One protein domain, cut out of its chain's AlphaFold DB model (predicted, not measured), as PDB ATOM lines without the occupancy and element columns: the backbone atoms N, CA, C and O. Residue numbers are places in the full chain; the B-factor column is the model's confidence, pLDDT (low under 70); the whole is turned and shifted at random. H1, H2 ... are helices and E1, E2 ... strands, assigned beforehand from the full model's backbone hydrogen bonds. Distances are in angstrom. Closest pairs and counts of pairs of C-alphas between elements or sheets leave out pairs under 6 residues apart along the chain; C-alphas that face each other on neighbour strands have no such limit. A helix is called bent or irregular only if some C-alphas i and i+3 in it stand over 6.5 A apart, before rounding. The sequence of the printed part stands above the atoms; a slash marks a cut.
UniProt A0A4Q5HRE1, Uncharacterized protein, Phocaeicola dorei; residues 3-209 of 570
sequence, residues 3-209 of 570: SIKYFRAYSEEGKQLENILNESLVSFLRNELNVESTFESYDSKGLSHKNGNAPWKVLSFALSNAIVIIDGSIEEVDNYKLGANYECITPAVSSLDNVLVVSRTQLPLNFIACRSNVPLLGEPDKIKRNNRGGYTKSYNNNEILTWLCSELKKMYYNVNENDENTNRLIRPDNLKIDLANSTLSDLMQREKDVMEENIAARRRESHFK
ATOM      1  N   SER A   3     153.048 112.543 126.582       94.12
ATOM      2  CA  SER A   3     151.605 112.790 126.666       94.12
ATOM      3  C   SER A   3     151.181 113.045 128.106       94.12
ATOM      4  O   SER A   3     151.476 112.233 128.982       94.12
ATOM      5  N   ILE A   4     150.480 114.154 128.334       96.31
ATOM      6  CA  ILE A   4     149.873 114.523 129.613       96.31
ATOM      7  C   ILE A   4     148.364 114.328 129.503       96.31
ATOM      8  O   ILE A   4     147.716 114.869 128.603       96.31
ATOM      9  N   LYS A   5     147.804 113.547 130.423       96.19
ATOM     10  CA  LYS A   5     146.376 113.229 130.494       96.19
ATOM     11  C   LYS A   5     145.825 113.765 131.806       96.19
ATOM     12  O   LYS A   5     146.188 113.271 132.868       96.19
ATOM     13  N   TYR A   6     144.969 114.774 131.739       95.69
ATOM     14  CA  TYR A   6     144.396 115.417 132.917       95.69
ATOM     15  C   TYR A   6     142.960 114.946 133.155       95.69
ATOM     16  O   TYR A   6     142.111 115.063 132.278       95.69
ATOM     17  N   PHE A   7     142.685 114.419 134.343       94.12
ATOM     18  CA  PHE A   7     141.354 114.031 134.804       94.12
ATOM     19  C   PHE A   7     140.848 115.109 135.757       94.12
ATOM     20  O   PHE A   7     141.308 115.221 136.895       94.12
ATOM     21  N   ARG A   8     139.935 115.944 135.255       89.25
ATOM     22  CA  ARG A   8     139.534 117.196 135.909       89.25
ATOM     23  C   ARG A   8     138.516 117.009 137.033       89.25
ATOM     24  O   ARG A   8     137.660 116.120 136.963       89.25
ATOM     25  N   ALA A   9     138.542 117.911 138.012       90.12
ATOM     26  CA  ALA A   9     137.407 118.145 138.902       90.12
ATOM     27  C   ALA A   9     136.333 119.001 138.202       90.12
ATOM     28  O   ALA A   9     136.593 119.653 137.190       90.12
ATOM     29  N   TYR A  10     135.108 118.983 138.731       90.06
ATOM     30  CA  TYR A  10     133.941 119.624 138.101       90.06
ATOM     31  C   TYR A  10     133.679 121.063 138.554       90.06
ATOM     32  O   TYR A  10     132.775 121.706 138.015       90.06
ATOM     33  N   SER A  11     134.432 121.548 139.538       89.31
ATOM     34  CA  SER A  11     134.365 122.924 140.030       89.31
ATOM     35  C   SER A  11     134.888 123.923 138.998       89.31
ATOM     36  O   SER A  11     135.555 123.562 138.021       89.31
ATOM     37  N   GLU A  12     134.594 125.202 139.214       90.38
ATOM     38  CA  GLU A  12     135.112 126.270 138.361       90.38
ATOM     39  C   GLU A  12     136.631 126.416 138.531       90.38
ATOM     40  O   GLU A  12     137.367 126.562 137.556       90.38
ATOM     41  N   GLU A  13     137.120 126.248 139.755       89.62
ATOM     42  CA  GLU A  13     138.535 126.205 140.110       89.62
ATOM     43  C   GLU A  13     139.264 125.050 139.405       89.62
ATOM     44  O   GLU A  13     140.404 125.221 138.962       89.62
ATOM     45  N   GLY A  14     138.601 123.899 139.241       89.00
ATOM     46  CA  GLY A  14     139.111 122.754 138.483       89.00
ATOM     47  C   GLY A  14     139.291 123.049 136.990       89.00
ATOM     48  O   GLY A  14     140.287 122.626 136.396       89.00
ATOM     49  N   LYS A  15     138.383 123.833 136.387       91.25
ATOM     50  CA  LYS A  15     138.531 124.320 135.000       91.25
ATOM     51  C   LYS A  15     139.627 125.374 134.875       91.25
ATOM     52  O   LYS A  15     140.354 125.398 133.889       91.25
ATOM     53  N   GLN A  16     139.770 126.248 135.867       93.75
ATOM     54  CA  GLN A  16     140.877 127.206 135.888       93.75
ATOM     55  C   GLN A  16     142.224 126.481 135.962       93.75
ATOM     56  O   GLN A  16     143.154 126.858 135.250       93.75
ATOM     57  N   LEU A  17     142.318 125.417 136.768       94.19
ATOM     58  CA  LEU A  17     143.510 124.575 136.815       94.19
ATOM     59  C   LEU A  17     143.779 123.923 135.452       94.19
ATOM     60  O   LEU A  17     144.912 123.971 134.993       94.19
ATOM     61  N   GLU A  18     142.755 123.390 134.775       95.25
ATOM     62  CA  GLU A  18     142.871 122.834 133.414       95.25
ATOM     63  C   GLU A  18     143.580 123.805 132.453       95.25
ATOM     64  O   GLU A  18     144.562 123.433 131.810       95.25
ATOM     65  N   ASN A  19     143.133 125.065 132.417       94.75
ATOM     66  CA  ASN A  19     143.717 126.098 131.559       94.75
ATOM     67  C   ASN A  19     145.171 126.412 131.944       94.75
ATOM     68  O   ASN A  19     146.047 126.447 131.081       94.75
ATOM     69  N   ILE A  20     145.439 126.577 133.245       94.62
ATOM     70  CA  ILE A  20     146.787 126.847 133.761       94.62
ATOM     71  C   ILE A  20     147.748 125.715 133.387       94.62
ATOM     72  O   ILE A  20     148.870 125.984 132.959       94.62
ATOM     73  N   LEU A  21     147.330 124.456 133.526       94.75
ATOM     74  CA  LEU A  21     148.166 123.310 133.174       94.75
ATOM     75  C   LEU A  21     148.407 123.237 131.662       94.75
ATOM     76  O   LEU A  21     149.549 123.056 131.246       94.75
ATOM     77  N   ASN A  22     147.373 123.431 130.843       94.81
ATOM     78  CA  ASN A  22     147.509 123.390 129.387       94.81
ATOM     79  C   ASN A  22     148.505 124.439 128.855       94.81
ATOM     80  O   ASN A  22     149.289 124.150 127.957       94.81
ATOM     81  N   GLU A  23     148.513 125.642 129.428       92.62
ATOM     82  CA  GLU A  23     149.405 126.721 128.990       92.62
ATOM     83  C   GLU A  23     150.777 126.658 129.672       92.62
ATOM     84  O   GLU A  23     151.823 126.616 129.018       92.62
ATOM     85  N   SER A  24     150.788 126.650 131.004       95.56
ATOM     86  CA  SER A  24     152.003 126.881 131.788       95.56
ATOM     87  C   SER A  24     152.829 125.614 131.979       95.56
ATOM     88  O   SER A  24     154.055 125.683 131.916       95.56
ATOM     89  N   LEU A  25     152.198 124.449 132.173       94.81
ATOM     90  CA  LEU A  25     152.932 123.189 132.353       94.81
ATOM     91  C   LEU A  25     153.589 122.743 131.042       94.81
ATOM     92  O   LEU A  25     154.743 122.320 131.041       94.81
ATOM     93  N   VAL A  26     152.876 122.875 129.919       92.75
ATOM     94  CA  VAL A  26     153.408 122.560 128.583       92.75
ATOM     95  C   VAL A  26     154.565 123.498 128.229       92.75
ATOM     96  O   VAL A  26     155.617 123.038 127.785       92.75
ATOM     97  N   SER A  27     154.406 124.802 128.488       95.00
ATOM     98  CA  SER A  27     155.475 125.795 128.316       95.00
ATOM     99  C   SER A  27     156.701 125.469 129.172       95.00
ATOM    100  O   SER A  27     157.825 125.479 128.675       95.00
ATOM    101  N   PHE A  28     156.492 125.098 130.439       95.94
ATOM    102  CA  PHE A  28     157.556 124.660 131.336       95.94
ATOM    103  C   PHE A  28     158.310 123.441 130.789       95.94
ATOM    104  O   PHE A  28     159.532 123.471 130.709       95.94
ATOM    105  N   LEU A  29     157.612 122.384 130.365       94.62
ATOM    106  CA  LEU A  29     158.259 121.179 129.833       94.62
ATOM    107  C   LEU A  29     159.118 121.478 128.601       94.62
ATOM    108  O   LEU A  29     160.243 120.988 128.511       94.62
ATOM    109  N   ARG A  30     158.626 122.328 127.694       94.69
ATOM    110  CA  ARG A  30     159.383 122.754 126.513       94.69
ATOM    111  C   ARG A  30     160.592 123.609 126.889       94.69
ATOM    112  O   ARG A  30     161.700 123.310 126.465       94.69
ATOM    113  N   ASN A  31     160.388 124.662 127.673       95.25
ATOM    114  CA  ASN A  31     161.408 125.691 127.884       95.25
ATOM    115  C   ASN A  31     162.446 125.297 128.944       95.25
ATOM    116  O   ASN A  31     163.611 125.656 128.816       95.25
ATOM    117  N   GLU A  32     162.038 124.564 129.982       92.44
ATOM    118  CA  GLU A  32     162.891 124.234 131.133       92.44
ATOM    119  C   GLU A  32     163.480 122.824 131.062       92.44
ATOM    120  O   GLU A  32     164.550 122.584 131.621       92.44
ATOM    121  N   LEU A  33     162.773 121.879 130.432       90.06
ATOM    122  CA  LEU A  33     163.213 120.483 130.319       90.06
ATOM    123  C   LEU A  33     163.538 120.061 128.881       90.06
ATOM    124  O   LEU A  33     164.028 118.952 128.687       90.06
ATOM    125  N   ASN A  34     163.293 120.916 127.880       90.88
ATOM    126  CA  ASN A  34     163.447 120.582 126.460       90.88
ATOM    127  C   ASN A  34     162.636 119.337 126.037       90.88
ATOM    128  O   ASN A  34     163.084 118.511 125.241       90.88
ATOM    129  N   VAL A  35     161.429 119.183 126.595       90.94
ATOM    130  CA  VAL A  35     160.521 118.057 126.335       90.94
ATOM    131  C   VAL A  35     159.265 118.543 125.622       90.94
ATOM    132  O   VAL A  35     158.406 119.199 126.210       90.94
ATOM    133  N   GLU A  36     159.106 118.147 124.358       94.00
ATOM    134  CA  GLU A  36     157.849 118.351 123.632       94.00
ATOM    135  C   GLU A  36     156.734 117.473 124.206       94.00
ATOM    136  O   GLU A  36     156.902 116.255 124.370       94.00
ATOM    137  N   SER A  37     155.580 118.086 124.471       93.56
ATOM    138  CA  SER A  37     154.451 117.432 125.128       93.56
ATOM    139  C   SER A  37     153.093 117.803 124.530       93.56
ATOM    140  O   SER A  37     152.925 118.869 123.941       93.56
ATOM    141  N   THR A  38     152.117 116.906 124.688       94.62
ATOM    142  CA  THR A  38     150.697 117.176 124.430       94.62
ATOM    143  C   THR A  38     149.904 117.143 125.725       94.62
ATOM    144  O   THR A  38     150.221 116.368 126.626       94.62
ATOM    145  N   PHE A  39     148.854 117.957 125.798       96.44
ATOM    146  CA  PHE A  39     147.939 118.006 126.929       96.44
ATOM    147  C   PHE A  39     146.519 117.702 126.459       96.44
ATOM    148  O   PHE A  39     146.018 118.309 125.514       96.44
ATOM    149  N   GLU A  40     145.868 116.751 127.121       96.44
ATOM    150  CA  GLU A  40     144.481 116.390 126.855       96.44
ATOM    151  C   GLU A  40     143.720 116.205 128.168       96.44
ATOM    152  O   GLU A  40     144.207 115.564 129.101       96.44
ATOM    153  N   SER A  41     142.501 116.737 128.210       93.81
ATOM    154  CA  SER A  41     141.612 116.698 129.370       93.81
ATOM    155  C   SER A  41     140.522 115.638 129.202       93.81
ATOM    156  O   SER A  41     139.985 115.438 128.109       93.81
ATOM    157  N   TYR A  42     140.195 114.952 130.294       92.25
ATOM    158  CA  TYR A  42     139.282 113.819 130.345       92.25
ATOM    159  C   TYR A  42     138.273 113.962 131.479       92.25
ATOM    160  O   TYR A  42     138.524 114.581 132.514       92.25
ATOM    161  N   ASP A  43     137.111 113.341 131.273       86.06
ATOM    162  CA  ASP A  43     136.086 113.224 132.300       86.06
ATOM    163  C   ASP A  43     136.495 112.182 133.356       86.06
ATOM    164  O   ASP A  43     136.882 111.058 133.019       86.06
ATOM    165  N   SER A  44     136.396 112.560 134.629       84.12
ATOM    166  CA  SER A  44     136.802 111.748 135.783       84.12
ATOM    167  C   SER A  44     135.714 110.787 136.279       84.12
ATOM    168  O   SER A  44     135.992 109.930 137.115       84.12
ATOM    169  N   LYS A  45     134.485 110.890 135.756       82.50
ATOM    170  CA  LYS A  45     133.347 110.031 136.120       82.50
ATOM    171  C   LYS A  45     133.108 108.926 135.103       82.50
ATOM    172  O   LYS A  45     133.505 109.012 133.944       82.50
ATOM    173  N   GLY A  46     132.361 107.913 135.532       78.25
ATOM    174  CA  GLY A  46     131.906 106.829 134.673       78.25
ATOM    175  C   GLY A  46     132.523 105.497 135.057       78.25
ATOM    176  O   GLY A  46     133.406 104.990 134.375       78.25
ATOM    177  N   LEU A  47     132.001 104.889 136.121       72.38
ATOM    178  CA  LEU A  47     132.468 103.599 136.644       72.38
ATOM    179  C   LEU A  47     132.233 102.385 135.728       72.38
ATOM    180  O   LEU A  47     132.849 101.341 135.921       72.38
ATOM    181  N   SER A  48     131.317 102.474 134.761       63.69
ATOM    182  CA  SER A  48     130.975 101.347 133.883       63.69
ATOM    183  C   SER A  48     131.451 101.575 132.450       63.69
ATOM    184  O   SER A  48     131.487 102.711 131.979       63.69
ATOM    185  N   HIS A  49     131.724 100.489 131.718       60.25
ATOM    186  CA  HIS A  49     132.020 100.522 130.274       60.25
ATOM    187  C   HIS A  49     130.971 101.274 129.450       60.25
ATOM    188  O   HIS A  49     131.324 101.920 128.471       60.25
ATOM    189  N   LYS A  50     129.701 101.258 129.871       56.84
ATOM    190  CA  LYS A  50     128.618 101.988 129.197       56.84
ATOM    191  C   LYS A  50     128.657 103.498 129.449       56.84
ATOM    192  O   LYS A  50     128.181 104.254 128.615       56.84
ATOM    193  N   ASN A  51     129.243 103.923 130.567       57.94
ATOM    194  CA  ASN A  51     129.293 105.320 131.002       57.94
ATOM    195  C   ASN A  51     130.700 105.930 130.863       57.94
ATOM    196  O   ASN A  51     130.975 106.943 131.493       57.94
ATOM    197  N   GLY A  52     131.592 105.314 130.075       60.12
ATOM    198  CA  GLY A  52     132.915 105.863 129.751       60.12
ATOM    199  C   GLY A  52     134.130 105.184 130.397       60.12
ATOM    200  O   GLY A  52     135.239 105.517 129.987       60.12
ATOM    201  N   ASN A  53     133.940 104.239 131.334       76.75
ATOM    202  CA  ASN A  53     134.977 103.528 132.113       76.75
ATOM    203  C   ASN A  53     136.238 104.364 132.394       76.75
ATOM    204  O   ASN A  53     137.326 104.063 131.896       76.75
ATOM    205  N   ALA A  54     136.071 105.425 133.185       81.25
ATOM    206  CA  ALA A  54     137.168 106.309 133.566       81.25
ATOM    207  C   ALA A  54     138.342 105.563 134.240       81.25
ATOM    208  O   ALA A  54     139.476 105.808 133.825       81.25
ATOM    209  N   PRO A  55     138.121 104.591 135.157       83.56
ATOM    210  CA  PRO A  55     139.196 103.750 135.695       83.56
ATOM    211  C   PRO A  55     140.077 103.087 134.639       83.56
ATOM    212  O   PRO A  55     141.303 103.140 134.717       83.56
ATOM    213  N   TRP A  56     139.452 102.475 133.631       81.06
ATOM    214  CA  TRP A  56     140.180 101.802 132.560       81.06
ATOM    215  C   TRP A  56     140.981 102.785 131.712       81.06
ATOM    216  O   TRP A  56     142.111 102.482 131.341       81.06
ATOM    217  N   LYS A  57     140.435 103.979 131.437       86.81
ATOM    218  CA  LYS A  57     141.158 105.022 130.698       86.81
ATOM    219  C   LYS A  57     142.412 105.473 131.439       86.81
ATOM    220  O   LYS A  57     143.482 105.468 130.836       86.81
ATOM    221  N   VAL A  58     142.292 105.799 132.728       88.25
ATOM    222  CA  VAL A  58     143.440 106.175 133.572       88.25
ATOM    223  C   VAL A  58     144.518 105.097 133.507       88.25
ATOM    224  O   VAL A  58     145.666 105.399 133.185       88.25
ATOM    225  N   LEU A  59     144.136 103.838 133.746       83.94
ATOM    226  CA  LEU A  59     145.071 102.718 133.726       83.94
ATOM    227  C   LEU A  59     145.725 102.554 132.346       83.94
ATOM    228  O   LEU A  59     146.940 102.416 132.261       83.94
ATOM    229  N   SER A  60     144.947 102.637 131.264       85.19
ATOM    230  CA  SER A  60     145.470 102.519 129.900       85.19
ATOM    231  C   SER A  60     146.490 103.601 129.554       85.19
ATOM    232  O   SER A  60     147.518 103.292 128.959       85.19
ATOM    233  N   PHE A  61     146.260 104.844 129.987       89.81
ATOM    234  CA  PHE A  61     147.200 105.937 129.765       89.81
ATOM    235  C   PHE A  61     148.468 105.786 130.596       89.81
ATOM    236  O   PHE A  61     149.573 105.964 130.076       89.81
ATOM    237  N   ALA A  62     148.326 105.423 131.869       86.75
ATOM    238  CA  ALA A  62     149.471 105.216 132.738       86.75
ATOM    239  C   ALA A  62     150.358 104.063 132.224       86.75
ATOM    240  O   ALA A  62     151.579 104.194 132.174       86.75
ATOM    241  N   LEU A  63     149.757 102.970 131.745       83.12
ATOM    242  CA  LEU A  63     150.481 101.832 131.168       83.12
ATOM    243  C   LEU A  63     151.045 102.095 129.761       83.12
ATOM    244  O   LEU A  63     151.927 101.366 129.305       83.12
ATOM    245  N   SER A  64     150.596 103.157 129.086       83.44
ATOM    246  CA  SER A  64     151.158 103.630 127.817       83.44
ATOM    247  C   SER A  64     152.244 104.704 127.992       83.44
ATOM    248  O   SER A  64     152.513 105.451 127.049       83.44
ATOM    249  N   ASN A  65     152.853 104.808 129.180       84.50
ATOM    250  CA  ASN A  65     153.867 105.810 129.545       84.50
ATOM    251  C   ASN A  65     153.389 107.279 129.454       84.50
ATOM    252  O   ASN A  65     154.205 108.177 129.251       84.50
ATOM    253  N   ALA A  66     152.088 107.558 129.597       90.88
ATOM    254  CA  ALA A  66     151.623 108.937 129.759       90.88
ATOM    255  C   ALA A  66     151.841 109.421 131.200       90.88
ATOM    256  O   ALA A  66     151.821 108.620 132.135       90.88
ATOM    257  N   ILE A  67     151.982 110.735 131.387       93.62
ATOM    258  CA  ILE A  67     151.825 111.363 132.701       93.62
ATOM    259  C   ILE A  67     150.340 111.619 132.901       93.62
ATOM    260  O   ILE A  67     149.725 112.379 132.152       93.62
ATOM    261  N   VAL A  68     149.756 110.976 133.902       94.44
ATOM    262  CA  VAL A  68     148.350 111.144 134.246       94.44
ATOM    263  C   VAL A  68     148.250 112.043 135.467       94.44
ATOM    264  O   VAL A  68     148.830 111.748 136.505       94.44
ATOM    265  N   ILE A  69     147.513 113.141 135.354       95.75
ATOM    266  CA  ILE A  69     147.248 114.058 136.460       95.75
ATOM    267  C   ILE A  69     145.783 113.896 136.851       95.75
ATOM    268  O   ILE A  69     144.904 114.066 136.010       95.75
ATOM    269  N   ILE A  70     145.517 113.569 138.112       94.56
ATOM    270  CA  ILE A  70     144.160 113.420 138.647       94.56
ATOM    271  C   ILE A  70     143.897 114.559 139.620       94.56
ATOM    272  O   ILE A  70     144.611 114.701 140.610       94.56
ATOM    273  N   ASP A  71     142.857 115.346 139.361       94.00
ATOM    274  CA  ASP A  71     142.383 116.359 140.296       94.00
ATOM    275  C   ASP A  71     141.481 115.720 141.363       94.00
ATOM    276  O   ASP A  71     140.291 115.475 141.155       94.00
ATOM    277  N   GLY A  72     142.077 115.437 142.517       92.62
ATOM    278  CA  GLY A  72     141.452 114.887 143.715       92.62
ATOM    279  C   GLY A  72     140.756 115.924 144.600       92.62
ATOM    280  O   GLY A  72     140.448 115.618 145.750       92.62
ATOM    281  N   SER A  73     140.488 117.138 144.125       92.44
ATOM    282  CA  SER A  73     139.800 118.136 144.952       92.44
ATOM    283  C   SER A  73     138.384 117.686 145.309       92.44
ATOM    284  O   SER A  73     137.603 117.265 144.456       92.44
ATOM    285  N   ILE A  74     138.059 117.745 146.598       90.81
ATOM    286  CA  ILE A  74     136.729 117.442 147.130       90.81
ATOM    287  C   ILE A  74     135.975 118.758 147.293       90.81
ATOM    288  O   ILE A  74     136.170 119.476 148.275       90.81
ATOM    289  N   GLU A  75     135.147 119.071 146.302       87.62
ATOM    290  CA  GLU A  75     134.402 120.327 146.174       87.62
ATOM    291  C   GLU A  75     132.928 120.005 145.874       87.62
ATOM    292  O   GLU A  75     132.624 119.087 145.105       87.62
ATOM    293  N   GLU A  76     132.004 120.720 146.517       85.88
ATOM    294  CA  GLU A  76     130.567 120.553 146.283       85.88
ATOM    295  C   GLU A  76     130.159 121.286 145.000       85.88
ATOM    296  O   GLU A  76     130.526 122.439 144.789       85.88
ATOM    297  N   VAL A  77     129.412 120.605 144.126       86.75
ATOM    298  CA  VAL A  77     128.959 121.150 142.840       86.75
ATOM    299  C   VAL A  77     127.516 120.711 142.608       86.75
ATOM    300  O   VAL A  77     127.246 119.513 142.588       86.75
ATOM    301  N   ASP A  78     126.605 121.656 142.365       84.50
ATOM    302  CA  ASP A  78     125.146 121.425 142.327       84.50
ATOM    303  C   ASP A  78     124.690 120.267 141.418       84.50
ATOM    304  O   ASP A  78     123.689 119.605 141.682       84.50
ATOM    305  N   ASN A  79     125.439 119.987 140.347       86.19
ATOM    306  CA  ASN A  79     125.093 118.980 139.339       86.19
ATOM    307  C   ASN A  79     125.846 117.648 139.484       86.19
ATOM    308  O   ASN A  79     125.677 116.751 138.651       86.19
ATOM    309  N   TYR A  80     126.699 117.506 140.499       85.69
ATOM    310  CA  TYR A  80     127.560 116.341 140.664       85.69
ATOM    311  C   TYR A  80     127.510 115.818 142.093       85.69
ATOM    312  O   TYR A  80     127.501 116.564 143.065       85.69
ATOM    313  N   LYS A  81     127.515 114.490 142.229       87.38
ATOM    314  CA  LYS A  81     127.702 113.875 143.542       87.38
ATOM    315  C   LYS A  81     129.098 114.214 144.059       87.38
ATOM    316  O   LYS A  81     130.063 114.169 143.295       87.38
ATOM    317  N   LEU A  82     129.197 114.478 145.359       89.06
ATOM    318  CA  LEU A  82     130.476 114.675 146.032       89.06
ATOM    319  C   LEU A  82     131.416 113.498 145.734       89.06
ATOM    320  O   LEU A  82     131.039 112.333 145.898       89.06
ATOM    321  N   GLY A  83     132.630 113.808 145.279       87.38
ATOM    322  CA  GLY A  83     133.623 112.796 144.937       87.38
ATOM    323  C   GLY A  83     133.427 112.112 143.586       87.38
ATOM    324  O   GLY A  83     134.026 111.066 143.362       87.38
ATOM    325  N   ALA A  84     132.616 112.656 142.671       88.00
ATOM    326  CA  ALA A  84     132.492 112.107 141.316       88.00
ATOM    327  C   ALA A  84     133.848 112.005 140.583       88.00
ATOM    328  O   ALA A  84     134.052 111.096 139.786       88.00
ATOM    329  N   ASN A  85     134.795 112.893 140.889       88.62
ATOM    330  CA  ASN A  85     136.170 112.868 140.383       88.62
ATOM    331  C   ASN A  85     137.025 111.711 140.931       88.62
ATOM    332  O   ASN A  85     138.051 111.392 140.347       88.62
ATOM    333  N   TYR A  86     136.587 111.043 142.001       90.31
ATOM    334  CA  TYR A  86     137.238 109.845 142.538       90.31
ATOM    335  C   TYR A  86     136.762 108.555 141.855       90.31
ATOM    336  O   TYR A  86     137.302 107.482 142.119       90.31
ATOM    337  N   GLU A  87     135.768 108.620 140.960       88.06
ATOM    338  CA  GLU A  87     135.297 107.440 140.228       88.06
ATOM    339  C   GLU A  87     136.356 106.862 139.283       88.06
ATOM    340  O   GLU A  87     136.309 105.670 139.001       88.06
ATOM    341  N   CYS A  88     137.315 107.660 138.806       85.81
ATOM    342  CA  CYS A  88     138.412 107.191 137.955       85.81
ATOM    343  C   CYS A  88     139.536 106.476 138.727       85.81
ATOM    344  O   CYS A  88     140.453 105.928 138.112       85.81
ATOM    345  N   ILE A  89     139.473 106.460 140.060       84.38
ATOM    346  CA  ILE A  89     140.558 105.994 140.922       84.38
ATOM    347  C   ILE A  89     140.352 104.530 141.319       84.38
ATOM    348  O   ILE A  89     139.286 104.109 141.768       84.38
ATOM    349  N   THR A  90     141.426 103.752 141.198       77.00
ATOM    350  CA  THR A  90     141.541 102.370 141.682       77.00
ATOM    351  C   THR A  90     142.853 102.201 142.470       77.00
ATOM    352  O   THR A  90     143.702 103.091 142.406       77.00
ATOM    353  N   PRO A  91     143.073 101.083 143.188       68.69
ATOM    354  CA  PRO A  91     144.309 100.831 143.930       68.69
ATOM    355  C   PRO A  91     145.530 100.863 143.018       68.69
ATOM    356  O   PRO A  91     146.503 101.547 143.327       68.69
ATOM    357  N   ALA A  92     145.408 100.226 141.850       68.12
ATOM    358  CA  ALA A  92     146.430 100.239 140.814       68.12
ATOM    359  C   ALA A  92     146.734 101.665 140.338       68.12
ATOM    360  O   ALA A  92     147.883 102.005 140.104       68.12
ATOM    361  N   VAL A  93     145.729 102.542 140.239       74.31
ATOM    362  CA  VAL A  93     145.937 103.948 139.852       74.31
ATOM    363  C   VAL A  93     146.737 104.708 140.912       74.31
ATOM    364  O   VAL A  93     147.648 105.453 140.566       74.31
ATOM    365  N   SER A  94     146.436 104.515 142.199       72.12
ATOM    366  CA  SER A  94     147.136 105.217 143.284       72.12
ATOM    367  C   SER A  94     148.592 104.786 143.483       72.12
ATOM    368  O   SER A  94     149.360 105.534 144.091       72.12
ATOM    369  N   SER A  95     148.979 103.608 142.985       73.25
ATOM    370  CA  SER A  95     150.315 103.044 143.191       73.25
ATOM    371  C   SER A  95     151.333 103.391 142.108       73.25
ATOM    372  O   SER A  95     152.510 103.145 142.344       73.25
ATOM    373  N   LEU A  96     150.923 103.928 140.951       79.75
ATOM    374  CA  LEU A  96     151.813 104.256 139.824       79.75
ATOM    375  C   LEU A  96     152.494 105.625 140.016       79.75
ATOM    376  O   LEU A  96     151.892 106.564 140.530       79.75
ATOM    377  N   ASP A  97     153.749 105.764 139.588       81.31
ATOM    378  CA  ASP A  97     154.548 106.987 139.764       81.31
ATOM    379  C   ASP A  97     154.259 108.077 138.745       81.31
ATOM    380  O   ASP A  97     154.431 109.259 139.043       81.31
ATOM    381  N   ASN A  98     153.848 107.673 137.549       87.12
ATOM    382  CA  ASN A  98     153.390 108.542 136.482       87.12
ATOM    383  C   ASN A  98     151.923 108.961 136.646       87.12
ATOM    384  O   ASN A  98     151.394 109.649 135.775       87.12
ATOM    385  N   VAL A  99     151.283 108.584 137.758       91.31
ATOM    386  CA  VAL A  99     149.997 109.128 138.197       91.31
ATOM    387  C   VAL A  99     150.247 110.144 139.315       91.31
ATOM    388  O   VAL A  99     150.628 109.798 140.432       91.31
ATOM    389  N   LEU A 100     150.027 111.420 139.009       93.25
ATOM    390  CA  LEU A 100     150.173 112.543 139.930       93.25
ATOM    391  C   LEU A 100     148.790 112.964 140.421       93.25
ATOM    392  O   LEU A 100     147.955 113.396 139.628       93.25
ATOM    393  N   VAL A 101     148.537 112.863 141.724       93.50
ATOM    394  CA  VAL A 101     147.271 113.332 142.297       93.50
ATOM    395  C   VAL A 101     147.464 114.749 142.809       93.50
ATOM    396  O   VAL A 101     148.285 114.993 143.684       93.50
ATOM    397  N   VAL A 102     146.706 115.691 142.261       94.31
ATOM    398  CA  VAL A 102     146.697 117.079 142.719       94.31
ATOM    399  C   VAL A 102     145.388 117.395 143.408       94.31
ATOM    400  O   VAL A 102     144.354 116.851 143.045       94.31
ATOM    401  N   SER A 103     145.403 118.270 144.402       92.94
ATOM    402  CA  SER A 103     144.178 118.692 145.064       92.94
ATOM    403  C   SER A 103     144.320 120.070 145.693       92.94
ATOM    404  O   SER A 103     145.348 120.403 146.288       92.94
ATOM    405  N   ARG A 104     143.255 120.862 145.571       91.38
ATOM    406  CA  ARG A 104     143.073 122.145 146.262       91.38
ATOM    407  C   ARG A 104     142.588 121.962 147.689       91.38
ATOM    408  O   ARG A 104     142.703 122.888 148.479       91.38
ATOM    409  N   THR A 105     142.055 120.794 148.025       88.44
ATOM    410  CA  THR A 105     141.552 120.465 149.360       88.44
ATOM    411  C   THR A 105     142.254 119.227 149.910       88.44
ATOM    412  O   THR A 105     143.065 118.594 149.231       88.44
ATOM    413  N   GLN A 106     141.985 118.867 151.161       85.44
ATOM    414  CA  GLN A 106     142.489 117.619 151.730       85.44
ATOM    415  C   GLN A 106     142.068 116.393 150.905       85.44
ATOM    416  O   GLN A 106     140.962 116.336 150.362       85.44
ATOM    417  N   LEU A 107     142.938 115.388 150.865       88.56
ATOM    418  CA  LEU A 107     142.594 114.081 150.320       88.56
ATOM    419  C   LEU A 107     141.818 113.260 151.363       88.56
ATOM    420  O   LEU A 107     141.945 113.512 152.567       88.56
ATOM    421  N   PRO A 108     141.039 112.255 150.929       88.31
ATOM    422  CA  PRO A 108     140.414 111.311 151.833       88.31
ATOM    423  C   PRO A 108     141.461 110.652 152.720       88.31
ATOM    424  O   PRO A 108     142.555 110.319 152.271       88.31
ATOM    425  N   LEU A 109     141.109 110.435 153.983       82.00
ATOM    426  CA  LEU A 109     142.013 109.938 155.019       82.00
ATOM    427  C   LEU A 109     142.668 108.599 154.650       82.00
ATOM    428  O   LEU A 109     143.782 108.300 155.069       82.00
ATOM    429  N   ASN A 110     141.957 107.804 153.859       81.69
ATOM    430  CA  ASN A 110     142.363 106.487 153.408       81.69
ATOM    431  C   ASN A 110     142.916 106.455 151.980       81.69
ATOM    432  O   ASN A 110     143.150 105.378 151.437       81.69
ATOM    433  N   PHE A 111     143.107 107.614 151.357       84.94
ATOM    434  CA  PHE A 111     143.630 107.706 150.007       84.94
ATOM    435  C   PHE A 111     145.121 108.058 150.035       84.94
ATOM    436  O   PHE A 111     145.510 109.178 150.360       84.94
ATOM    437  N   ILE A 112     145.961 107.077 149.696       81.06
ATOM    438  CA  ILE A 112     147.424 107.186 149.757       81.06
ATOM    439  C   ILE A 112     147.979 107.162 148.333       81.06
ATOM    440  O   ILE A 112     148.249 106.102 147.773       81.06
ATOM    441  N   ALA A 113     148.139 108.339 147.732       82.88
ATOM    442  CA  ALA A 113     148.726 108.466 146.401       82.88
ATOM    443  C   ALA A 113     150.256 108.287 146.423       82.88
ATOM    444  O   ALA A 113     150.941 108.713 147.359       82.88
ATOM    445  N   CYS A 114     150.819 107.723 145.348       80.75
ATOM    446  CA  CYS A 114     152.270 107.646 145.167       80.75
ATOM    447  C   CYS A 114     152.922 109.038 145.061       80.75
ATOM    448  O   CYS A 114     154.030 109.247 145.565       80.75
ATOM    449  N   ARG A 115     152.252 110.022 144.455       86.12
ATOM    450  CA  ARG A 115     152.693 111.424 144.441       86.12
ATOM    451  C   ARG A 115     151.495 112.345 144.614       86.12
ATOM    452  O   ARG A 115     150.511 112.209 143.892       86.12
ATOM    453  N   SER A 116     151.597 113.270 145.566       90.38
ATOM    454  CA  SER A 116     150.572 114.279 145.826       90.38
ATOM    455  C   SER A 116     151.151 115.577 146.379       90.38
ATOM    456  O   SER A 116     152.134 115.554 147.128       90.38
ATOM    457  N   ASN A 117     150.535 116.707 146.013       90.31
ATOM    458  CA  ASN A 117     150.819 118.012 146.618       90.31
ATOM    459  C   ASN A 117     150.269 118.103 148.049       90.31
ATOM    460  O   ASN A 117     150.773 118.879 148.858       90.31
ATOM    461  N   VAL A 118     149.254 117.295 148.360       87.56
ATOM    462  CA  VAL A 118     148.674 117.175 149.694       87.56
ATOM    463  C   VAL A 118     149.465 116.127 150.482       87.56
ATOM    464  O   VAL A 118     149.490 114.963 150.067       87.56
ATOM    465  N   PRO A 119     150.103 116.498 151.605       79.31
ATOM    466  CA  PRO A 119     150.819 115.558 152.459       79.31
ATOM    467  C   PRO A 119     149.843 114.618 153.174       79.31
ATOM    468  O   PRO A 119     148.692 114.981 153.439       79.31
ATOM    469  N   LEU A 120     150.321 113.426 153.537       77.12
ATOM    470  CA  LEU A 120     149.537 112.504 154.352       77.12
ATOM    471  C   LEU A 120     149.333 113.057 155.766       77.12
ATOM    472  O   LEU A 120     149.987 114.004 156.215       77.12
ATOM    473  N   LEU A 121     148.410 112.435 156.491       74.75
ATOM    474  CA  LEU A 121     148.120 112.818 157.859       74.75
ATOM    475  C   LEU A 121     149.361 112.708 158.759       74.75
ATOM    476  O   LEU A 121     149.978 111.648 158.849       74.75
ATOM    477  N   GLY A 122     149.678 113.801 159.458       68.81
ATOM    478  CA  GLY A 122     150.847 113.896 160.335       68.81
ATOM    479  C   GLY A 122     152.165 114.157 159.600       68.81
ATOM    480  O   GLY A 122     153.183 114.351 160.257       68.81
ATOM    481  N   GLU A 123     152.174 114.201 158.264       74.00
ATOM    482  CA  GLU A 123     153.387 114.507 157.505       74.00
ATOM    483  C   GLU A 123     153.607 116.023 157.340       74.00
ATOM    484  O   GLU A 123     152.641 116.792 157.219       74.00
ATOM    485  N   PRO A 124     154.880 116.472 157.289       68.44
ATOM    486  CA  PRO A 124     155.214 117.866 157.037       68.44
ATOM    487  C   PRO A 124     154.656 118.357 155.701       68.44
ATOM    488  O   PRO A 124     154.815 117.719 154.658       68.44
ATOM    489  N   ASP A 125     154.060 119.546 155.715       73.75
ATOM    490  CA  ASP A 125     153.604 120.207 154.500       73.75
ATOM    491  C   ASP A 125     154.769 120.958 153.836       73.75
ATOM    492  O   ASP A 125     155.263 121.971 154.335       73.75
ATOM    493  N   LYS A 126     155.238 120.429 152.700       66.62
ATOM    494  CA  LYS A 126     156.372 120.997 151.952       66.62
ATOM    495  C   LYS A 126     156.018 122.305 151.238       66.62
ATOM    496  O   LYS A 126     156.930 123.066 150.917       66.62
ATOM    497  N   ILE A 127     154.732 122.545 150.977       68.56
ATOM    498  CA  ILE A 127     154.228 123.746 150.304       68.56
ATOM    499  C   ILE A 127     153.967 124.828 151.354       68.56
ATOM    500  O   ILE A 127     154.424 125.959 151.211       68.56
ATOM    501  N   LYS A 128     153.320 124.456 152.463       67.12
ATOM    502  CA  LYS A 128     153.006 125.345 153.586       67.12
ATOM    503  C   LYS A 128     153.864 125.005 154.803       67.12
ATOM    504  O   LYS A 128     153.433 124.294 155.704       67.12
ATOM    505  N   ARG A 129     155.078 125.570 154.854       52.69
ATOM    506  CA  ARG A 129     156.091 125.296 155.900       52.69
ATOM    507  C   ARG A 129     155.615 125.509 157.354       52.69
ATOM    508  O   ARG A 129     156.210 124.922 158.251       52.69
ATOM    509  N   ASN A 130     154.541 126.273 157.580       47.91
ATOM    510  CA  ASN A 130     154.015 126.619 158.913       47.91
ATOM    511  C   ASN A 130     152.626 126.021 159.214       47.91
ATOM    512  O   ASN A 130     151.853 126.600 159.966       47.91
ATOM    513  N   ASN A 131     152.264 124.879 158.628       46.84
ATOM    514  CA  ASN A 131     150.924 124.316 158.820       46.84
ATOM    515  C   ASN A 131     150.856 123.407 160.067       46.84
ATOM    516  O   ASN A 131     150.772 122.182 159.948       46.84
ATOM    517  N   ARG A 132     150.948 123.987 161.274       48.34
ATOM    518  CA  ARG A 132     150.711 123.265 162.536       48.34
ATOM    519  C   ARG A 132     149.296 123.566 163.036       48.34
ATOM    520  O   ARG A 132     149.050 124.638 163.561       48.34
ATOM    521  N   GLY A 133     148.392 122.592 162.914       45.31
ATOM    522  CA  GLY A 133     147.183 122.542 163.753       45.31
ATOM    523  C   GLY A 133     145.821 122.408 163.068       45.31
ATOM    524  O   GLY A 133     144.845 122.253 163.786       45.31
ATOM    525  N   GLY A 134     145.721 122.410 161.731       48.09
ATOM    526  CA  GLY A 134     144.443 122.199 161.024       48.09
ATOM    527  C   GLY A 134     144.445 120.960 160.124       48.09
ATOM    528  O   GLY A 134     145.430 120.705 159.426       48.09
ATOM    529  N   TYR A 135     143.344 120.193 160.113       59.44
ATOM    530  CA  TYR A 135     143.151 119.101 159.146       59.44
ATOM    531  C   TYR A 135     142.805 119.644 157.753       59.44
ATOM    532  O   TYR A 135     143.354 119.186 156.748       59.44
ATOM    533  N   THR A 136     141.968 120.684 157.712       64.19
ATOM    534  CA  THR A 136     141.542 121.328 156.473       64.19
ATOM    535  C   THR A 136     142.697 122.101 155.843       64.19
ATOM    536  O   THR A 136     143.003 123.235 156.207       64.19
ATOM    537  N   LYS A 137     143.344 121.477 154.857       72.12
ATOM    538  CA  LYS A 137     144.359 122.122 154.022       72.12
ATOM    539  C   LYS A 137     143.726 122.615 152.736       72.12
ATOM    540  O   LYS A 137     142.975 121.886 152.088       72.12
ATOM    541  N   SER A 138     144.061 123.844 152.370       82.31
ATOM    542  CA  SER A 138     143.734 124.416 151.072       82.31
ATOM    543  C   SER A 138     145.004 124.684 150.277       82.31
ATOM    544  O   SER A 138     146.022 125.058 150.860       82.31
ATOM    545  N   TYR A 139     144.946 124.526 148.964       88.81
ATOM    546  CA  TYR A 139     146.009 124.894 148.037       88.81
ATOM    547  C   TYR A 139     145.396 125.679 146.886       88.81
ATOM    548  O   TYR A 139     144.294 125.369 146.439       88.81
ATOM    549  N   ASN A 140     146.099 126.693 146.399       90.81
ATOM    550  CA  ASN A 140     145.707 127.400 145.188       90.81
ATOM    551  C   ASN A 140     146.344 126.759 143.940       90.81
ATOM    552  O   ASN A 140     147.293 125.976 144.021       90.81
ATOM    553  N   ASN A 141     145.833 127.110 142.758       92.88
ATOM    554  CA  ASN A 141     146.289 126.515 141.498       92.88
ATOM    555  C   ASN A 141     147.771 126.798 141.186       92.88
ATOM    556  O   ASN A 141     148.435 125.954 140.585       92.88
ATOM    557  N   ASN A 142     148.322 127.931 141.636       91.38
ATOM    558  CA  ASN A 142     149.742 128.246 141.446       91.38
ATOM    559  C   ASN A 142     150.639 127.379 142.342       91.38
ATOM    560  O   ASN A 142     151.703 126.940 141.905       91.38
ATOM    561  N   GLU A 143     150.212 127.096 143.576       91.94
ATOM    562  CA  GLU A 143     150.898 126.157 144.473       91.94
ATOM    563  C   GLU A 143     150.919 124.743 143.872       91.94
ATOM    564  O   GLU A 143     151.964 124.089 143.873       91.94
ATOM    565  N   ILE A 144     149.799 124.300 143.287       94.19
ATOM    566  CA  ILE A 144     149.704 123.015 142.578       94.19
ATOM    567  C   ILE A 144     150.647 122.978 141.371       94.19
ATOM    568  O   ILE A 144     151.409 122.021 141.226       94.19
ATOM    569  N   LEU A 145     150.638 124.014 140.525       94.94
ATOM    570  CA  LEU A 145     151.538 124.107 139.372       94.94
ATOM    571  C   LEU A 145     153.010 124.069 139.808       94.94
ATOM    572  O   LEU A 145     153.804 123.324 139.241       94.94
ATOM    573  N   THR A 146     153.368 124.827 140.847       93.00
ATOM    574  CA  THR A 146     154.731 124.850 141.400       93.00
ATOM    575  C   THR A 146     155.171 123.459 141.849       93.00
ATOM    576  O   THR A 146     156.285 123.023 141.541       93.00
ATOM    577  N   TRP A 147     154.288 122.741 142.548       93.12
ATOM    578  CA  TRP A 147     154.547 121.373 142.973       93.12
ATOM    579  C   TRP A 147     154.715 120.426 141.777       93.12
ATOM    580  O   TRP A 147     155.716 119.714 141.717       93.12
ATOM    581  N   LEU A 148     153.808 120.470 140.793       95.12
ATOM    582  CA  LEU A 148     153.883 119.646 139.580       95.12
ATOM    583  C   LEU A 148     155.197 119.869 138.829       95.12
ATOM    584  O   LEU A 148     155.900 118.910 138.522       95.12
ATOM    585  N   CYS A 149     155.573 121.124 138.584       93.38
ATOM    586  CA  CYS A 149     156.833 121.466 137.930       93.38
ATOM    587  C   CYS A 149     158.043 120.899 138.692       93.38
ATOM    588  O   CYS A 149     158.965 120.364 138.076       93.38
ATOM    589  N   SER A 150     158.037 120.973 140.028       89.25
ATOM    590  CA  SER A 150     159.091 120.382 140.862       89.25
ATOM    591  C   SER A 150     159.145 118.858 140.735       89.25
ATOM    592  O   SER A 150     160.230 118.300 140.579       89.25
ATOM    593  N   GLU A 151     157.999 118.177 140.769       89.12
ATOM    594  CA  GLU A 151     157.937 116.719 140.649       89.12
ATOM    595  C   GLU A 151     158.350 116.229 139.260       89.12
ATOM    596  O   GLU A 151     159.138 115.292 139.164       89.12
ATOM    597  N   LEU A 152     157.910 116.885 138.185       91.50
ATOM    598  CA  LEU A 152     158.323 116.528 136.823       91.50
ATOM    599  C   LEU A 152     159.824 116.766 136.612       91.50
ATOM    600  O   LEU A 152     160.492 115.919 136.022       91.50
ATOM    601  N   LYS A 153     160.379 117.856 137.169       87.81
ATOM    602  CA  LYS A 153     161.835 118.082 137.222       87.81
ATOM    603  C   LYS A 153     162.550 116.923 137.917       87.81
ATOM    604  O   LYS A 153     163.542 116.434 137.392       87.81
ATOM    605  N   LYS A 154     162.039 116.430 139.051       83.38
ATOM    606  CA  LYS A 154     162.610 115.241 139.712       83.38
ATOM    607  C   LYS A 154     162.506 114.009 138.821       83.38
ATOM    608  O   LYS A 154     163.494 113.319 138.640       83.38
ATOM    609  N   MET A 155     161.352 113.732 138.221       85.31
ATOM    610  CA  MET A 155     161.197 112.563 137.342       85.31
ATOM    611  C   MET A 155     162.135 112.599 136.127       85.31
ATOM    612  O   MET A 155     162.513 111.540 135.626       85.31
ATOM    613  N   TYR A 156     162.513 113.799 135.683       83.81
ATOM    614  CA  TYR A 156     163.465 114.016 134.601       83.81
ATOM    615  C   TYR A 156     164.934 113.899 135.047       83.81
ATOM    616  O   TYR A 156     165.709 113.247 134.358       83.81
ATOM    617  N   TYR A 157     165.312 114.493 136.190       74.75
ATOM    618  CA  TYR A 157     166.713 114.619 136.629       74.75
ATOM    619  C   TYR A 157     167.171 113.622 137.719       74.75
ATOM    620  O   TYR A 157     168.363 113.358 137.821       74.75
ATOM    621  N   ASN A 158     166.288 113.072 138.568       65.12
ATOM    622  CA  ASN A 158     166.670 112.350 139.805       65.12
ATOM    623  C   ASN A 158     167.106 110.886 139.623       65.12
ATOM    624  O   ASN A 158     166.925 110.065 140.530       65.12
ATOM    625  N   VAL A 159     167.729 110.525 138.507       54.97
ATOM    626  CA  VAL A 159     168.450 109.256 138.459       54.97
ATOM    627  C   VAL A 159     169.756 109.428 137.689       54.97
ATOM    628  O   VAL A 159     169.750 110.000 136.611       54.97
ATOM    629  N   ASN A 160     170.848 109.004 138.345       48.97
ATOM    630  CA  ASN A 160     172.246 108.961 137.904       48.97
ATOM    631  C   ASN A 160     172.550 109.728 136.609       48.97
ATOM    632  O   ASN A 160     172.234 109.247 135.526       48.97
ATOM    633  N   GLU A 161     173.343 110.801 136.708       46.25
ATOM    634  CA  GLU A 161     173.971 111.474 135.552       46.25
ATOM    635  C   GLU A 161     174.731 110.501 134.613       46.25
ATOM    636  O   GLU A 161     175.072 110.862 133.494       46.25
ATOM    637  N   ASN A 162     174.960 109.254 135.052       46.16
ATOM    638  CA  ASN A 162     175.687 108.198 134.355       46.16
ATOM    639  C   ASN A 162     174.809 107.089 133.718       46.16
ATOM    640  O   ASN A 162     175.379 106.139 133.185       46.16
ATOM    641  N   ASP A 163     173.468 107.142 133.781       51.97
ATOM    642  CA  ASP A 163     172.597 106.146 133.116       51.97
ATOM    643  C   ASP A 163     171.322 106.767 132.518       51.97
ATOM    644  O   ASP A 163     170.311 106.964 133.198       51.97
ATOM    645  N   GLU A 164     171.344 107.023 131.208       45.78
ATOM    646  CA  GLU A 164     170.221 107.575 130.432       45.78
ATOM    647  C   GLU A 164     168.957 106.684 130.448       45.78
ATOM    648  O   GLU A 164     167.864 107.168 130.148       45.78
ATOM    649  N   ASN A 165     169.047 105.411 130.867       51.22
ATOM    650  CA  ASN A 165     167.898 104.492 130.940       51.22
ATOM    651  C   ASN A 165     166.979 104.727 132.145       51.22
ATOM    652  O   ASN A 165     166.048 103.956 132.383       51.22
ATOM    653  N   THR A 166     167.238 105.768 132.929       60.50
ATOM    654  CA  THR A 166     166.579 105.971 134.217       60.50
ATOM    655  C   THR A 166     165.643 107.181 134.272       60.50
ATOM    656  O   THR A 166     165.032 107.446 135.311       60.50
ATOM    657  N   ASN A 167     165.454 107.874 133.141       74.12
ATOM    658  CA  ASN A 167     164.462 108.936 133.002       74.12
ATOM    659  C   ASN A 167     163.041 108.373 133.200       74.12
ATOM    660  O   ASN A 167     162.558 107.545 132.426       74.12
ATOM    661  N   ARG A 168     162.351 108.832 134.248       80.56
ATOM    662  CA  ARG A 168     160.991 108.371 134.585       80.56
ATOM    663  C   ARG A 168     159.908 109.254 133.989       80.56
ATOM    664  O   ARG A 168     158.751 108.842 133.951       80.56
ATOM    665  N   LEU A 169     160.275 110.450 133.531       86.06
ATOM    666  CA  LEU A 169     159.379 111.330 132.793       86.06
ATOM    667  C   LEU A 169     159.186 110.821 131.359       86.06
ATOM    668  O   LEU A 169     158.060 110.771 130.873       86.06
ATOM    669  N   ILE A 170     160.273 110.415 130.698       83.19
ATOM    670  CA  ILE A 170     160.277 109.866 129.339       83.19
ATOM    671  C   ILE A 170     160.746 108.417 129.409       83.19
ATOM    672  O   ILE A 170     161.934 108.118 129.324       83.19
ATOM    673  N   ARG A 171     159.783 107.512 129.571       77.31
ATOM    674  CA  ARG A 171     160.047 106.075 129.659       77.31
ATOM    675  C   ARG A 171     160.198 105.453 128.265       77.31
ATOM    676  O   ARG A 171     159.381 105.767 127.390       77.31
ATOM    677  N   PRO A 172     161.171 104.548 128.052       75.88
ATOM    678  CA  PRO A 172     161.366 103.908 126.755       75.88
ATOM    679  C   PRO A 172     160.164 103.045 126.337       75.88
ATOM    680  O   PRO A 172     159.421 102.507 127.163       75.88
ATOM    681  N   ASP A 173     159.949 102.945 125.023       78.69
ATOM    682  CA  ASP A 173     158.740 102.353 124.432       78.69
ATOM    683  C   ASP A 173     158.567 100.864 124.750       78.69
ATOM    684  O   ASP A 173     157.440 100.387 124.847       78.69
ATOM    685  N   ASN A 174     159.664 100.142 124.979       75.62
ATOM    686  CA  ASN A 174     159.646  98.736 125.388       75.62
ATOM    687  C   ASN A 174     159.042  98.508 126.786       75.62
ATOM    688  O   ASN A 174     158.772  97.364 127.138       75.62
ATOM    689  N   LEU A 175     158.828  99.567 127.578       74.56
ATOM    690  CA  LEU A 175     158.151  99.496 128.877       74.56
ATOM    691  C   LEU A 175     156.632  99.704 128.786       74.56
ATOM    692  O   LEU A 175     155.949  99.542 129.804       74.56
ATOM    693  N   LYS A 176     156.105 100.078 127.608       78.38
ATOM    694  CA  LYS A 176     154.662 100.219 127.374       78.38
ATOM    695  C   LYS A 176     153.991  98.853 127.386       78.38
ATOM    696  O   LYS A 176     154.518  97.891 126.834       78.38
ATOM    697  N   ILE A 177     152.794  98.791 127.957       74.56
ATOM    698  CA  ILE A 177     152.000  97.562 127.981       74.56
ATOM    699  C   ILE A 177     150.830  97.682 127.026       74.56
ATOM    700  O   ILE A 177     150.004  98.592 127.130       74.56
ATOM    701  N   ASP A 178     150.732  96.704 126.134       75.75
ATOM    702  CA  ASP A 178     149.552  96.517 125.310       75.75
ATOM    703  C   ASP A 178     148.480  95.746 126.090       75.75
ATOM    704  O   ASP A 178     148.484  94.514 126.170       75.75
ATOM    705  N   LEU A 179     147.534  96.492 126.663       73.25
ATOM    706  CA  LEU A 179     146.391  95.939 127.390       73.25
ATOM    707  C   LEU A 179     145.529  94.988 126.547       73.25
ATOM    708  O   LEU A 179     144.868  94.127 127.125       73.25
ATOM    709  N   ALA A 180     145.507  95.121 125.216       72.81
ATOM    710  CA  ALA A 180     144.696  94.255 124.358       72.81
ATOM    711  C   ALA A 180     145.267  92.833 124.255       72.81
ATOM    712  O   ALA A 180     144.514  91.888 124.031       72.81
ATOM    713  N   ASN A 181     146.580  92.689 124.453       75.31
ATOM    714  CA  ASN A 181     147.318  91.441 124.269       75.31
ATOM    715  C   ASN A 181     147.961  90.907 125.564       75.31
ATOM    716  O   ASN A 181     148.692  89.921 125.517       75.31
ATOM    717  N   SER A 182     147.688  91.529 126.716       76.88
ATOM    718  CA  SER A 182     148.242  91.128 128.018       76.88
ATOM    719  C   SER A 182     147.339  90.136 128.752       76.88
ATOM    720  O   SER A 182     146.119  90.313 128.806       76.88
ATOM    721  N   THR A 183     147.922  89.113 129.383       78.06
ATOM    722  CA  THR A 183     147.180  88.232 130.295       78.06
ATOM    723  C   THR A 183     147.022  88.874 131.678       78.06
ATOM    724  O   THR A 183     147.751  89.793 132.048       78.06
ATOM    725  N   LEU A 184     146.094  88.364 132.499       70.81
ATOM    726  CA  LEU A 184     145.942  88.822 133.890       70.81
ATOM    727  C   LEU A 184     147.238  88.648 134.702       70.81
ATOM    728  O   LEU A 184     147.559  89.497 135.528       70.81
ATOM    729  N   SER A 185     147.986  87.570 134.449       71.44
ATOM    730  CA  SER A 185     149.262  87.311 135.124       71.44
ATOM    731  C   SER A 185     150.313  88.363 134.769       71.44
ATOM    732  O   SER A 185     151.038  88.809 135.654       71.44
ATOM    733  N   ASP A 186     150.366  88.790 133.503       72.00
ATOM    734  CA  ASP A 186     151.305  89.824 133.044       72.00
ATOM    735  C   ASP A 186     151.013  91.167 133.721       72.00
ATOM    736  O   ASP A 186     151.922  91.861 134.175       72.00
ATOM    737  N   LEU A 187     149.726  91.505 133.857       72.62
ATOM    738  CA  LEU A 187     149.290  92.729 134.530       72.62
ATOM    739  C   LEU A 187     149.634  92.717 136.025       72.62
ATOM    740  O   LEU A 187     150.138  93.716 136.532       72.62
ATOM    741  N   MET A 188     149.413  91.593 136.714       70.38
ATOM    742  CA  MET A 188     149.757  91.450 138.135       70.38
ATOM    743  C   MET A 188     151.267  91.511 138.377       70.38
ATOM    744  O   MET A 188     151.717  92.157 139.323       70.38
ATOM    745  N   GLN A 189     152.064  90.853 137.528       71.44
ATOM    746  CA  GLN A 189     153.519  90.912 137.636       71.44
ATOM    747  C   GLN A 189     154.021  92.339 137.411       71.44
ATOM    748  O   GLN A 189     154.837  92.828 138.188       71.44
ATOM    749  N   ARG A 190     153.478  93.054 136.418       73.00
ATOM    750  CA  ARG A 190     153.866  94.447 136.201       73.00
ATOM    751  C   ARG A 190     153.467  95.355 137.355       73.00
ATOM    752  O   ARG A 190     154.257  96.213 137.737       73.00
ATOM    753  N   GLU A 191     152.260  95.206 137.892       69.62
ATOM    754  CA  GLU A 191     151.826  95.986 139.054       69.62
ATOM    755  C   GLU A 191     152.857  95.873 140.184       69.62
ATOM    756  O   GLU A 191     153.287  96.890 140.732       69.62
ATOM    757  N   LYS A 192     153.343  94.653 140.445       69.81
ATOM    758  CA  LYS A 192     154.420  94.402 141.402       69.81
ATOM    759  C   LYS A 192     155.731  95.095 141.010       69.81
ATOM    760  O   LYS A 192     156.296  95.800 141.843       69.81
ATOM    761  N   ASP A 193     156.189  94.947 139.767       72.25
ATOM    762  CA  ASP A 193     157.436  95.566 139.294       72.25
ATOM    763  C   ASP A 193     157.398  97.100 139.420       72.25
ATOM    764  O   ASP A 193     158.377  97.724 139.823       72.25
ATOM    765  N   VAL A 194     156.256  97.723 139.105       70.94
ATOM    766  CA  VAL A 194     156.087  99.178 139.227       70.94
ATOM    767  C   VAL A 194     156.040  99.602 140.691       70.94
ATOM    768  O   VAL A 194     156.649 100.607 141.050       70.94
ATOM    769  N   MET A 195     155.374  98.842 141.565       69.56
ATOM    770  CA  MET A 195     155.422  99.110 143.006       69.56
ATOM    771  C   MET A 195     156.864  99.060 143.535       69.56
ATOM    772  O   MET A 195     157.274  99.960 144.270       69.56
ATOM    773  N   GLU A 196     157.653  98.061 143.131       69.31
ATOM    774  CA  GLU A 196     159.069  97.941 143.501       69.31
ATOM    775  C   GLU A 196     159.910  99.103 142.954       69.31
ATOM    776  O   GLU A 196     160.695  99.701 143.697       69.31
ATOM    777  N   GLU A 197     159.705  99.489 141.691       71.69
ATOM    778  CA  GLU A 197     160.367 100.642 141.075       71.69
ATOM    779  C   GLU A 197     160.044 101.945 141.824       71.69
ATOM    780  O   GLU A 197     160.932 102.756 142.103       71.69
ATOM    781  N   ASN A 198     158.782 102.127 142.209       71.06
ATOM    782  CA  ASN A 198     158.310 103.316 142.911       71.06
ATOM    783  C   ASN A 198     158.893 103.415 144.315       71.06
ATOM    784  O   ASN A 198     159.322 104.498 144.726       71.06
ATOM    785  N   ILE A 199     158.976 102.288 145.026       66.94
ATOM    786  CA  ILE A 199     159.671 102.190 146.312       66.94
ATOM    787  C   ILE A 199     161.154 102.532 146.131       66.94
ATOM    788  O   ILE A 199     161.682 103.374 146.859       66.94
ATOM    789  N   ALA A 200     161.826 101.935 145.142       68.06
ATOM    790  CA  ALA A 200     163.245 102.175 144.882       68.06
ATOM    791  C   ALA A 200     163.532 103.642 144.538       68.06
ATOM    792  O   ALA A 200     164.523 104.217 144.989       68.06
ATOM    793  N   ALA A 201     162.658 104.281 143.770       67.69
ATOM    794  CA  ALA A 201     162.843 105.668 143.398       67.69
ATOM    795  C   ALA A 201     162.529 106.639 144.540       67.69
ATOM    796  O   ALA A 201     163.268 107.601 144.721       67.69
ATOM    797  N   ARG A 202     161.508 106.360 145.363       66.56
ATOM    798  CA  ARG A 202     161.286 107.110 146.607       66.56
ATOM    799  C   ARG A 202     162.506 107.036 147.524       66.56
ATOM    800  O   ARG A 202     162.901 108.068 148.055       66.56
ATOM    801  N   ARG A 203     163.145 105.862 147.635       64.06
ATOM    802  CA  ARG A 203     164.421 105.705 148.359       64.06
ATOM    803  C   ARG A 203     165.509 106.615 147.777       64.06
ATOM    804  O   ARG A 203     166.129 107.370 148.515       64.06
ATOM    805  N   ARG A 204     165.710 106.623 146.453       65.38
ATOM    806  CA  ARG A 204     166.686 107.525 145.800       65.38
ATOM    807  C   ARG A 204     166.385 109.007 146.048       65.38
ATOM    808  O   ARG A 204     167.293 109.780 146.330       65.38
ATOM    809  N   GLU A 205     165.116 109.396 145.988       63.97
ATOM    810  CA  GLU A 205     164.670 110.772 146.238       63.97
ATOM    811  C   GLU A 205     164.877 111.212 147.696       63.97
ATOM    812  O   GLU A 205     165.111 112.397 147.936       63.97
ATOM    813  N   SER A 206     164.822 110.288 148.663       53.50
ATOM    814  CA  SER A 206     165.242 110.560 150.044       53.50
ATOM    815  C   SER A 206     166.765 110.639 150.193       53.50
ATOM    816  O   SER A 206     167.237 111.530 150.890       53.50
ATOM    817  N   HIS A 207     167.533 109.796 149.489       46.53
ATOM    818  CA  HIS A 207     169.004 109.779 149.551       46.53
ATOM    819  C   HIS A 207     169.674 111.024 148.939       46.53
ATOM    820  O   HIS A 207     170.786 111.363 149.315       46.53
ATOM    821  N   PHE A 208     169.009 111.764 148.046       42.62
ATOM    822  CA  PHE A 208     169.557 113.015 147.493       42.62
ATOM    823  C   PHE A 208     169.556 114.201 148.474       42.62
ATOM    824  O   PHE A 208     170.121 115.250 148.155       42.62
ATOM    825  N   LYS A 209     168.905 114.076 149.640       43.00
ATOM    826  CA  LYS A 209     168.901 115.133 150.662       43.00
ATOM    827  C   LYS A 209     170.108 115.094 151.598       43.00
ATOM    828  O   LYS A 209     170.484 116.160 152.072       43.00
TER     829      LYS A 209
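This is residues 3 to 209 of the 570 residues of an uncharacterized protein of Phocaeicola dorei (UniProt A0A4Q5HRE1). What does the fold look like? A small parallel sheet, E2 E1 E3 E4, makes the middle of three layers, helices on both faces of a sheet: H1 and H5 on one face, H2 on the other. The long helix H6 lies outside this core, off the sheet. What is it made of? The printed part has 207 residues, with named elements in the order E1 H1 E2 H2 E3 H3 H4 E4 H5 H6, six helices and four strands, class mixed. It is compact, with a radius of gyration of the C-alphas of 16.8 A and spans of 46 by 45 by 33 A.

Where are the strands? E1 is residues 3 to 8, with C-alpha 3 at (151.605, 112.790, 126.666); E2 is 37 to 43, 20.2 A long; E3 is 67 to 71; E4 is 99 to 102. Where are the helices? H1 is residues 12 to 33, 29.8 A, with a kink of 28 degrees near residue 20; H2 is 54 to 63; H3, 84 to 88, is only just irregular, C-alphas 85 and 88 being 6.6 A apart. H4 is 91 to 95, H5 is 141 to 157, 24.1 A, and H6 is 184 to 207, 34.9 A, ending at C-alpha 207 (169.004, 109.779, 149.551).

How is the sheet paired? N 6 and O 40 are 2.9 A apart between E1 and E2, N 5 and O 67 2.8 A between E1 and E3, and N 100 and O 68 2.8 A between E3 and E4, within hydrogen-bond range. E1, H1, E2 and E3, H3 H4, E4 are strand-helix-strand units, parallel neighbour strands with helices between; E2, H2, E3 is a split one, with E1 between its strands; the three crossovers are right-handed. Which helices are on the sheet? H1, at a height over the sheet of 8.8 A, and H2, at 9.1 A, lie on opposite faces and run along the strands; H3 and H4 only graze it. H5 is on it too, closest with Ile 144 to Val 102, C-alphas 6.7 A apart. Which helices touch? H1 and H5 touch, closest C-alphas Leu 17 and Asn 141, 5.8 A, the same way at a shallow tilt of 33 degrees, only just short of steep. H2 touches H3, closest C-alphas Pro 55 and Cys 88, 4.2 A, and H4, Leu 59 and Val 93, 6.3 A. With residues 191 to 195 alone, H6 only just touches H4, with 3 pairs of C-alphas within 8 A, the closest Ser 95 and Met 195, 6.4 A. Are the helix backbones complete? In H2, H4, H5 and H6 every O i to N i+4 pair is within hydrogen-bond range; H1 has 17 of 18, and H3 0 of 1, with 1 of 2 O i to N i+3 pairs.

How far does it reach, and is it cut? The C-alphas farthest apart, Asp 78 and Asn 162, are 52.8 A apart; the printed part has no cut. Which links are long? E3 to H3, E4 to H5 with 38 residues, and H5 to H6 with 26. Where is confidence low? The mean pLDDT of the printed part is 80.2; 44 residues are under 70, among them 126 to 136, 158 to 166 and 199 to 209.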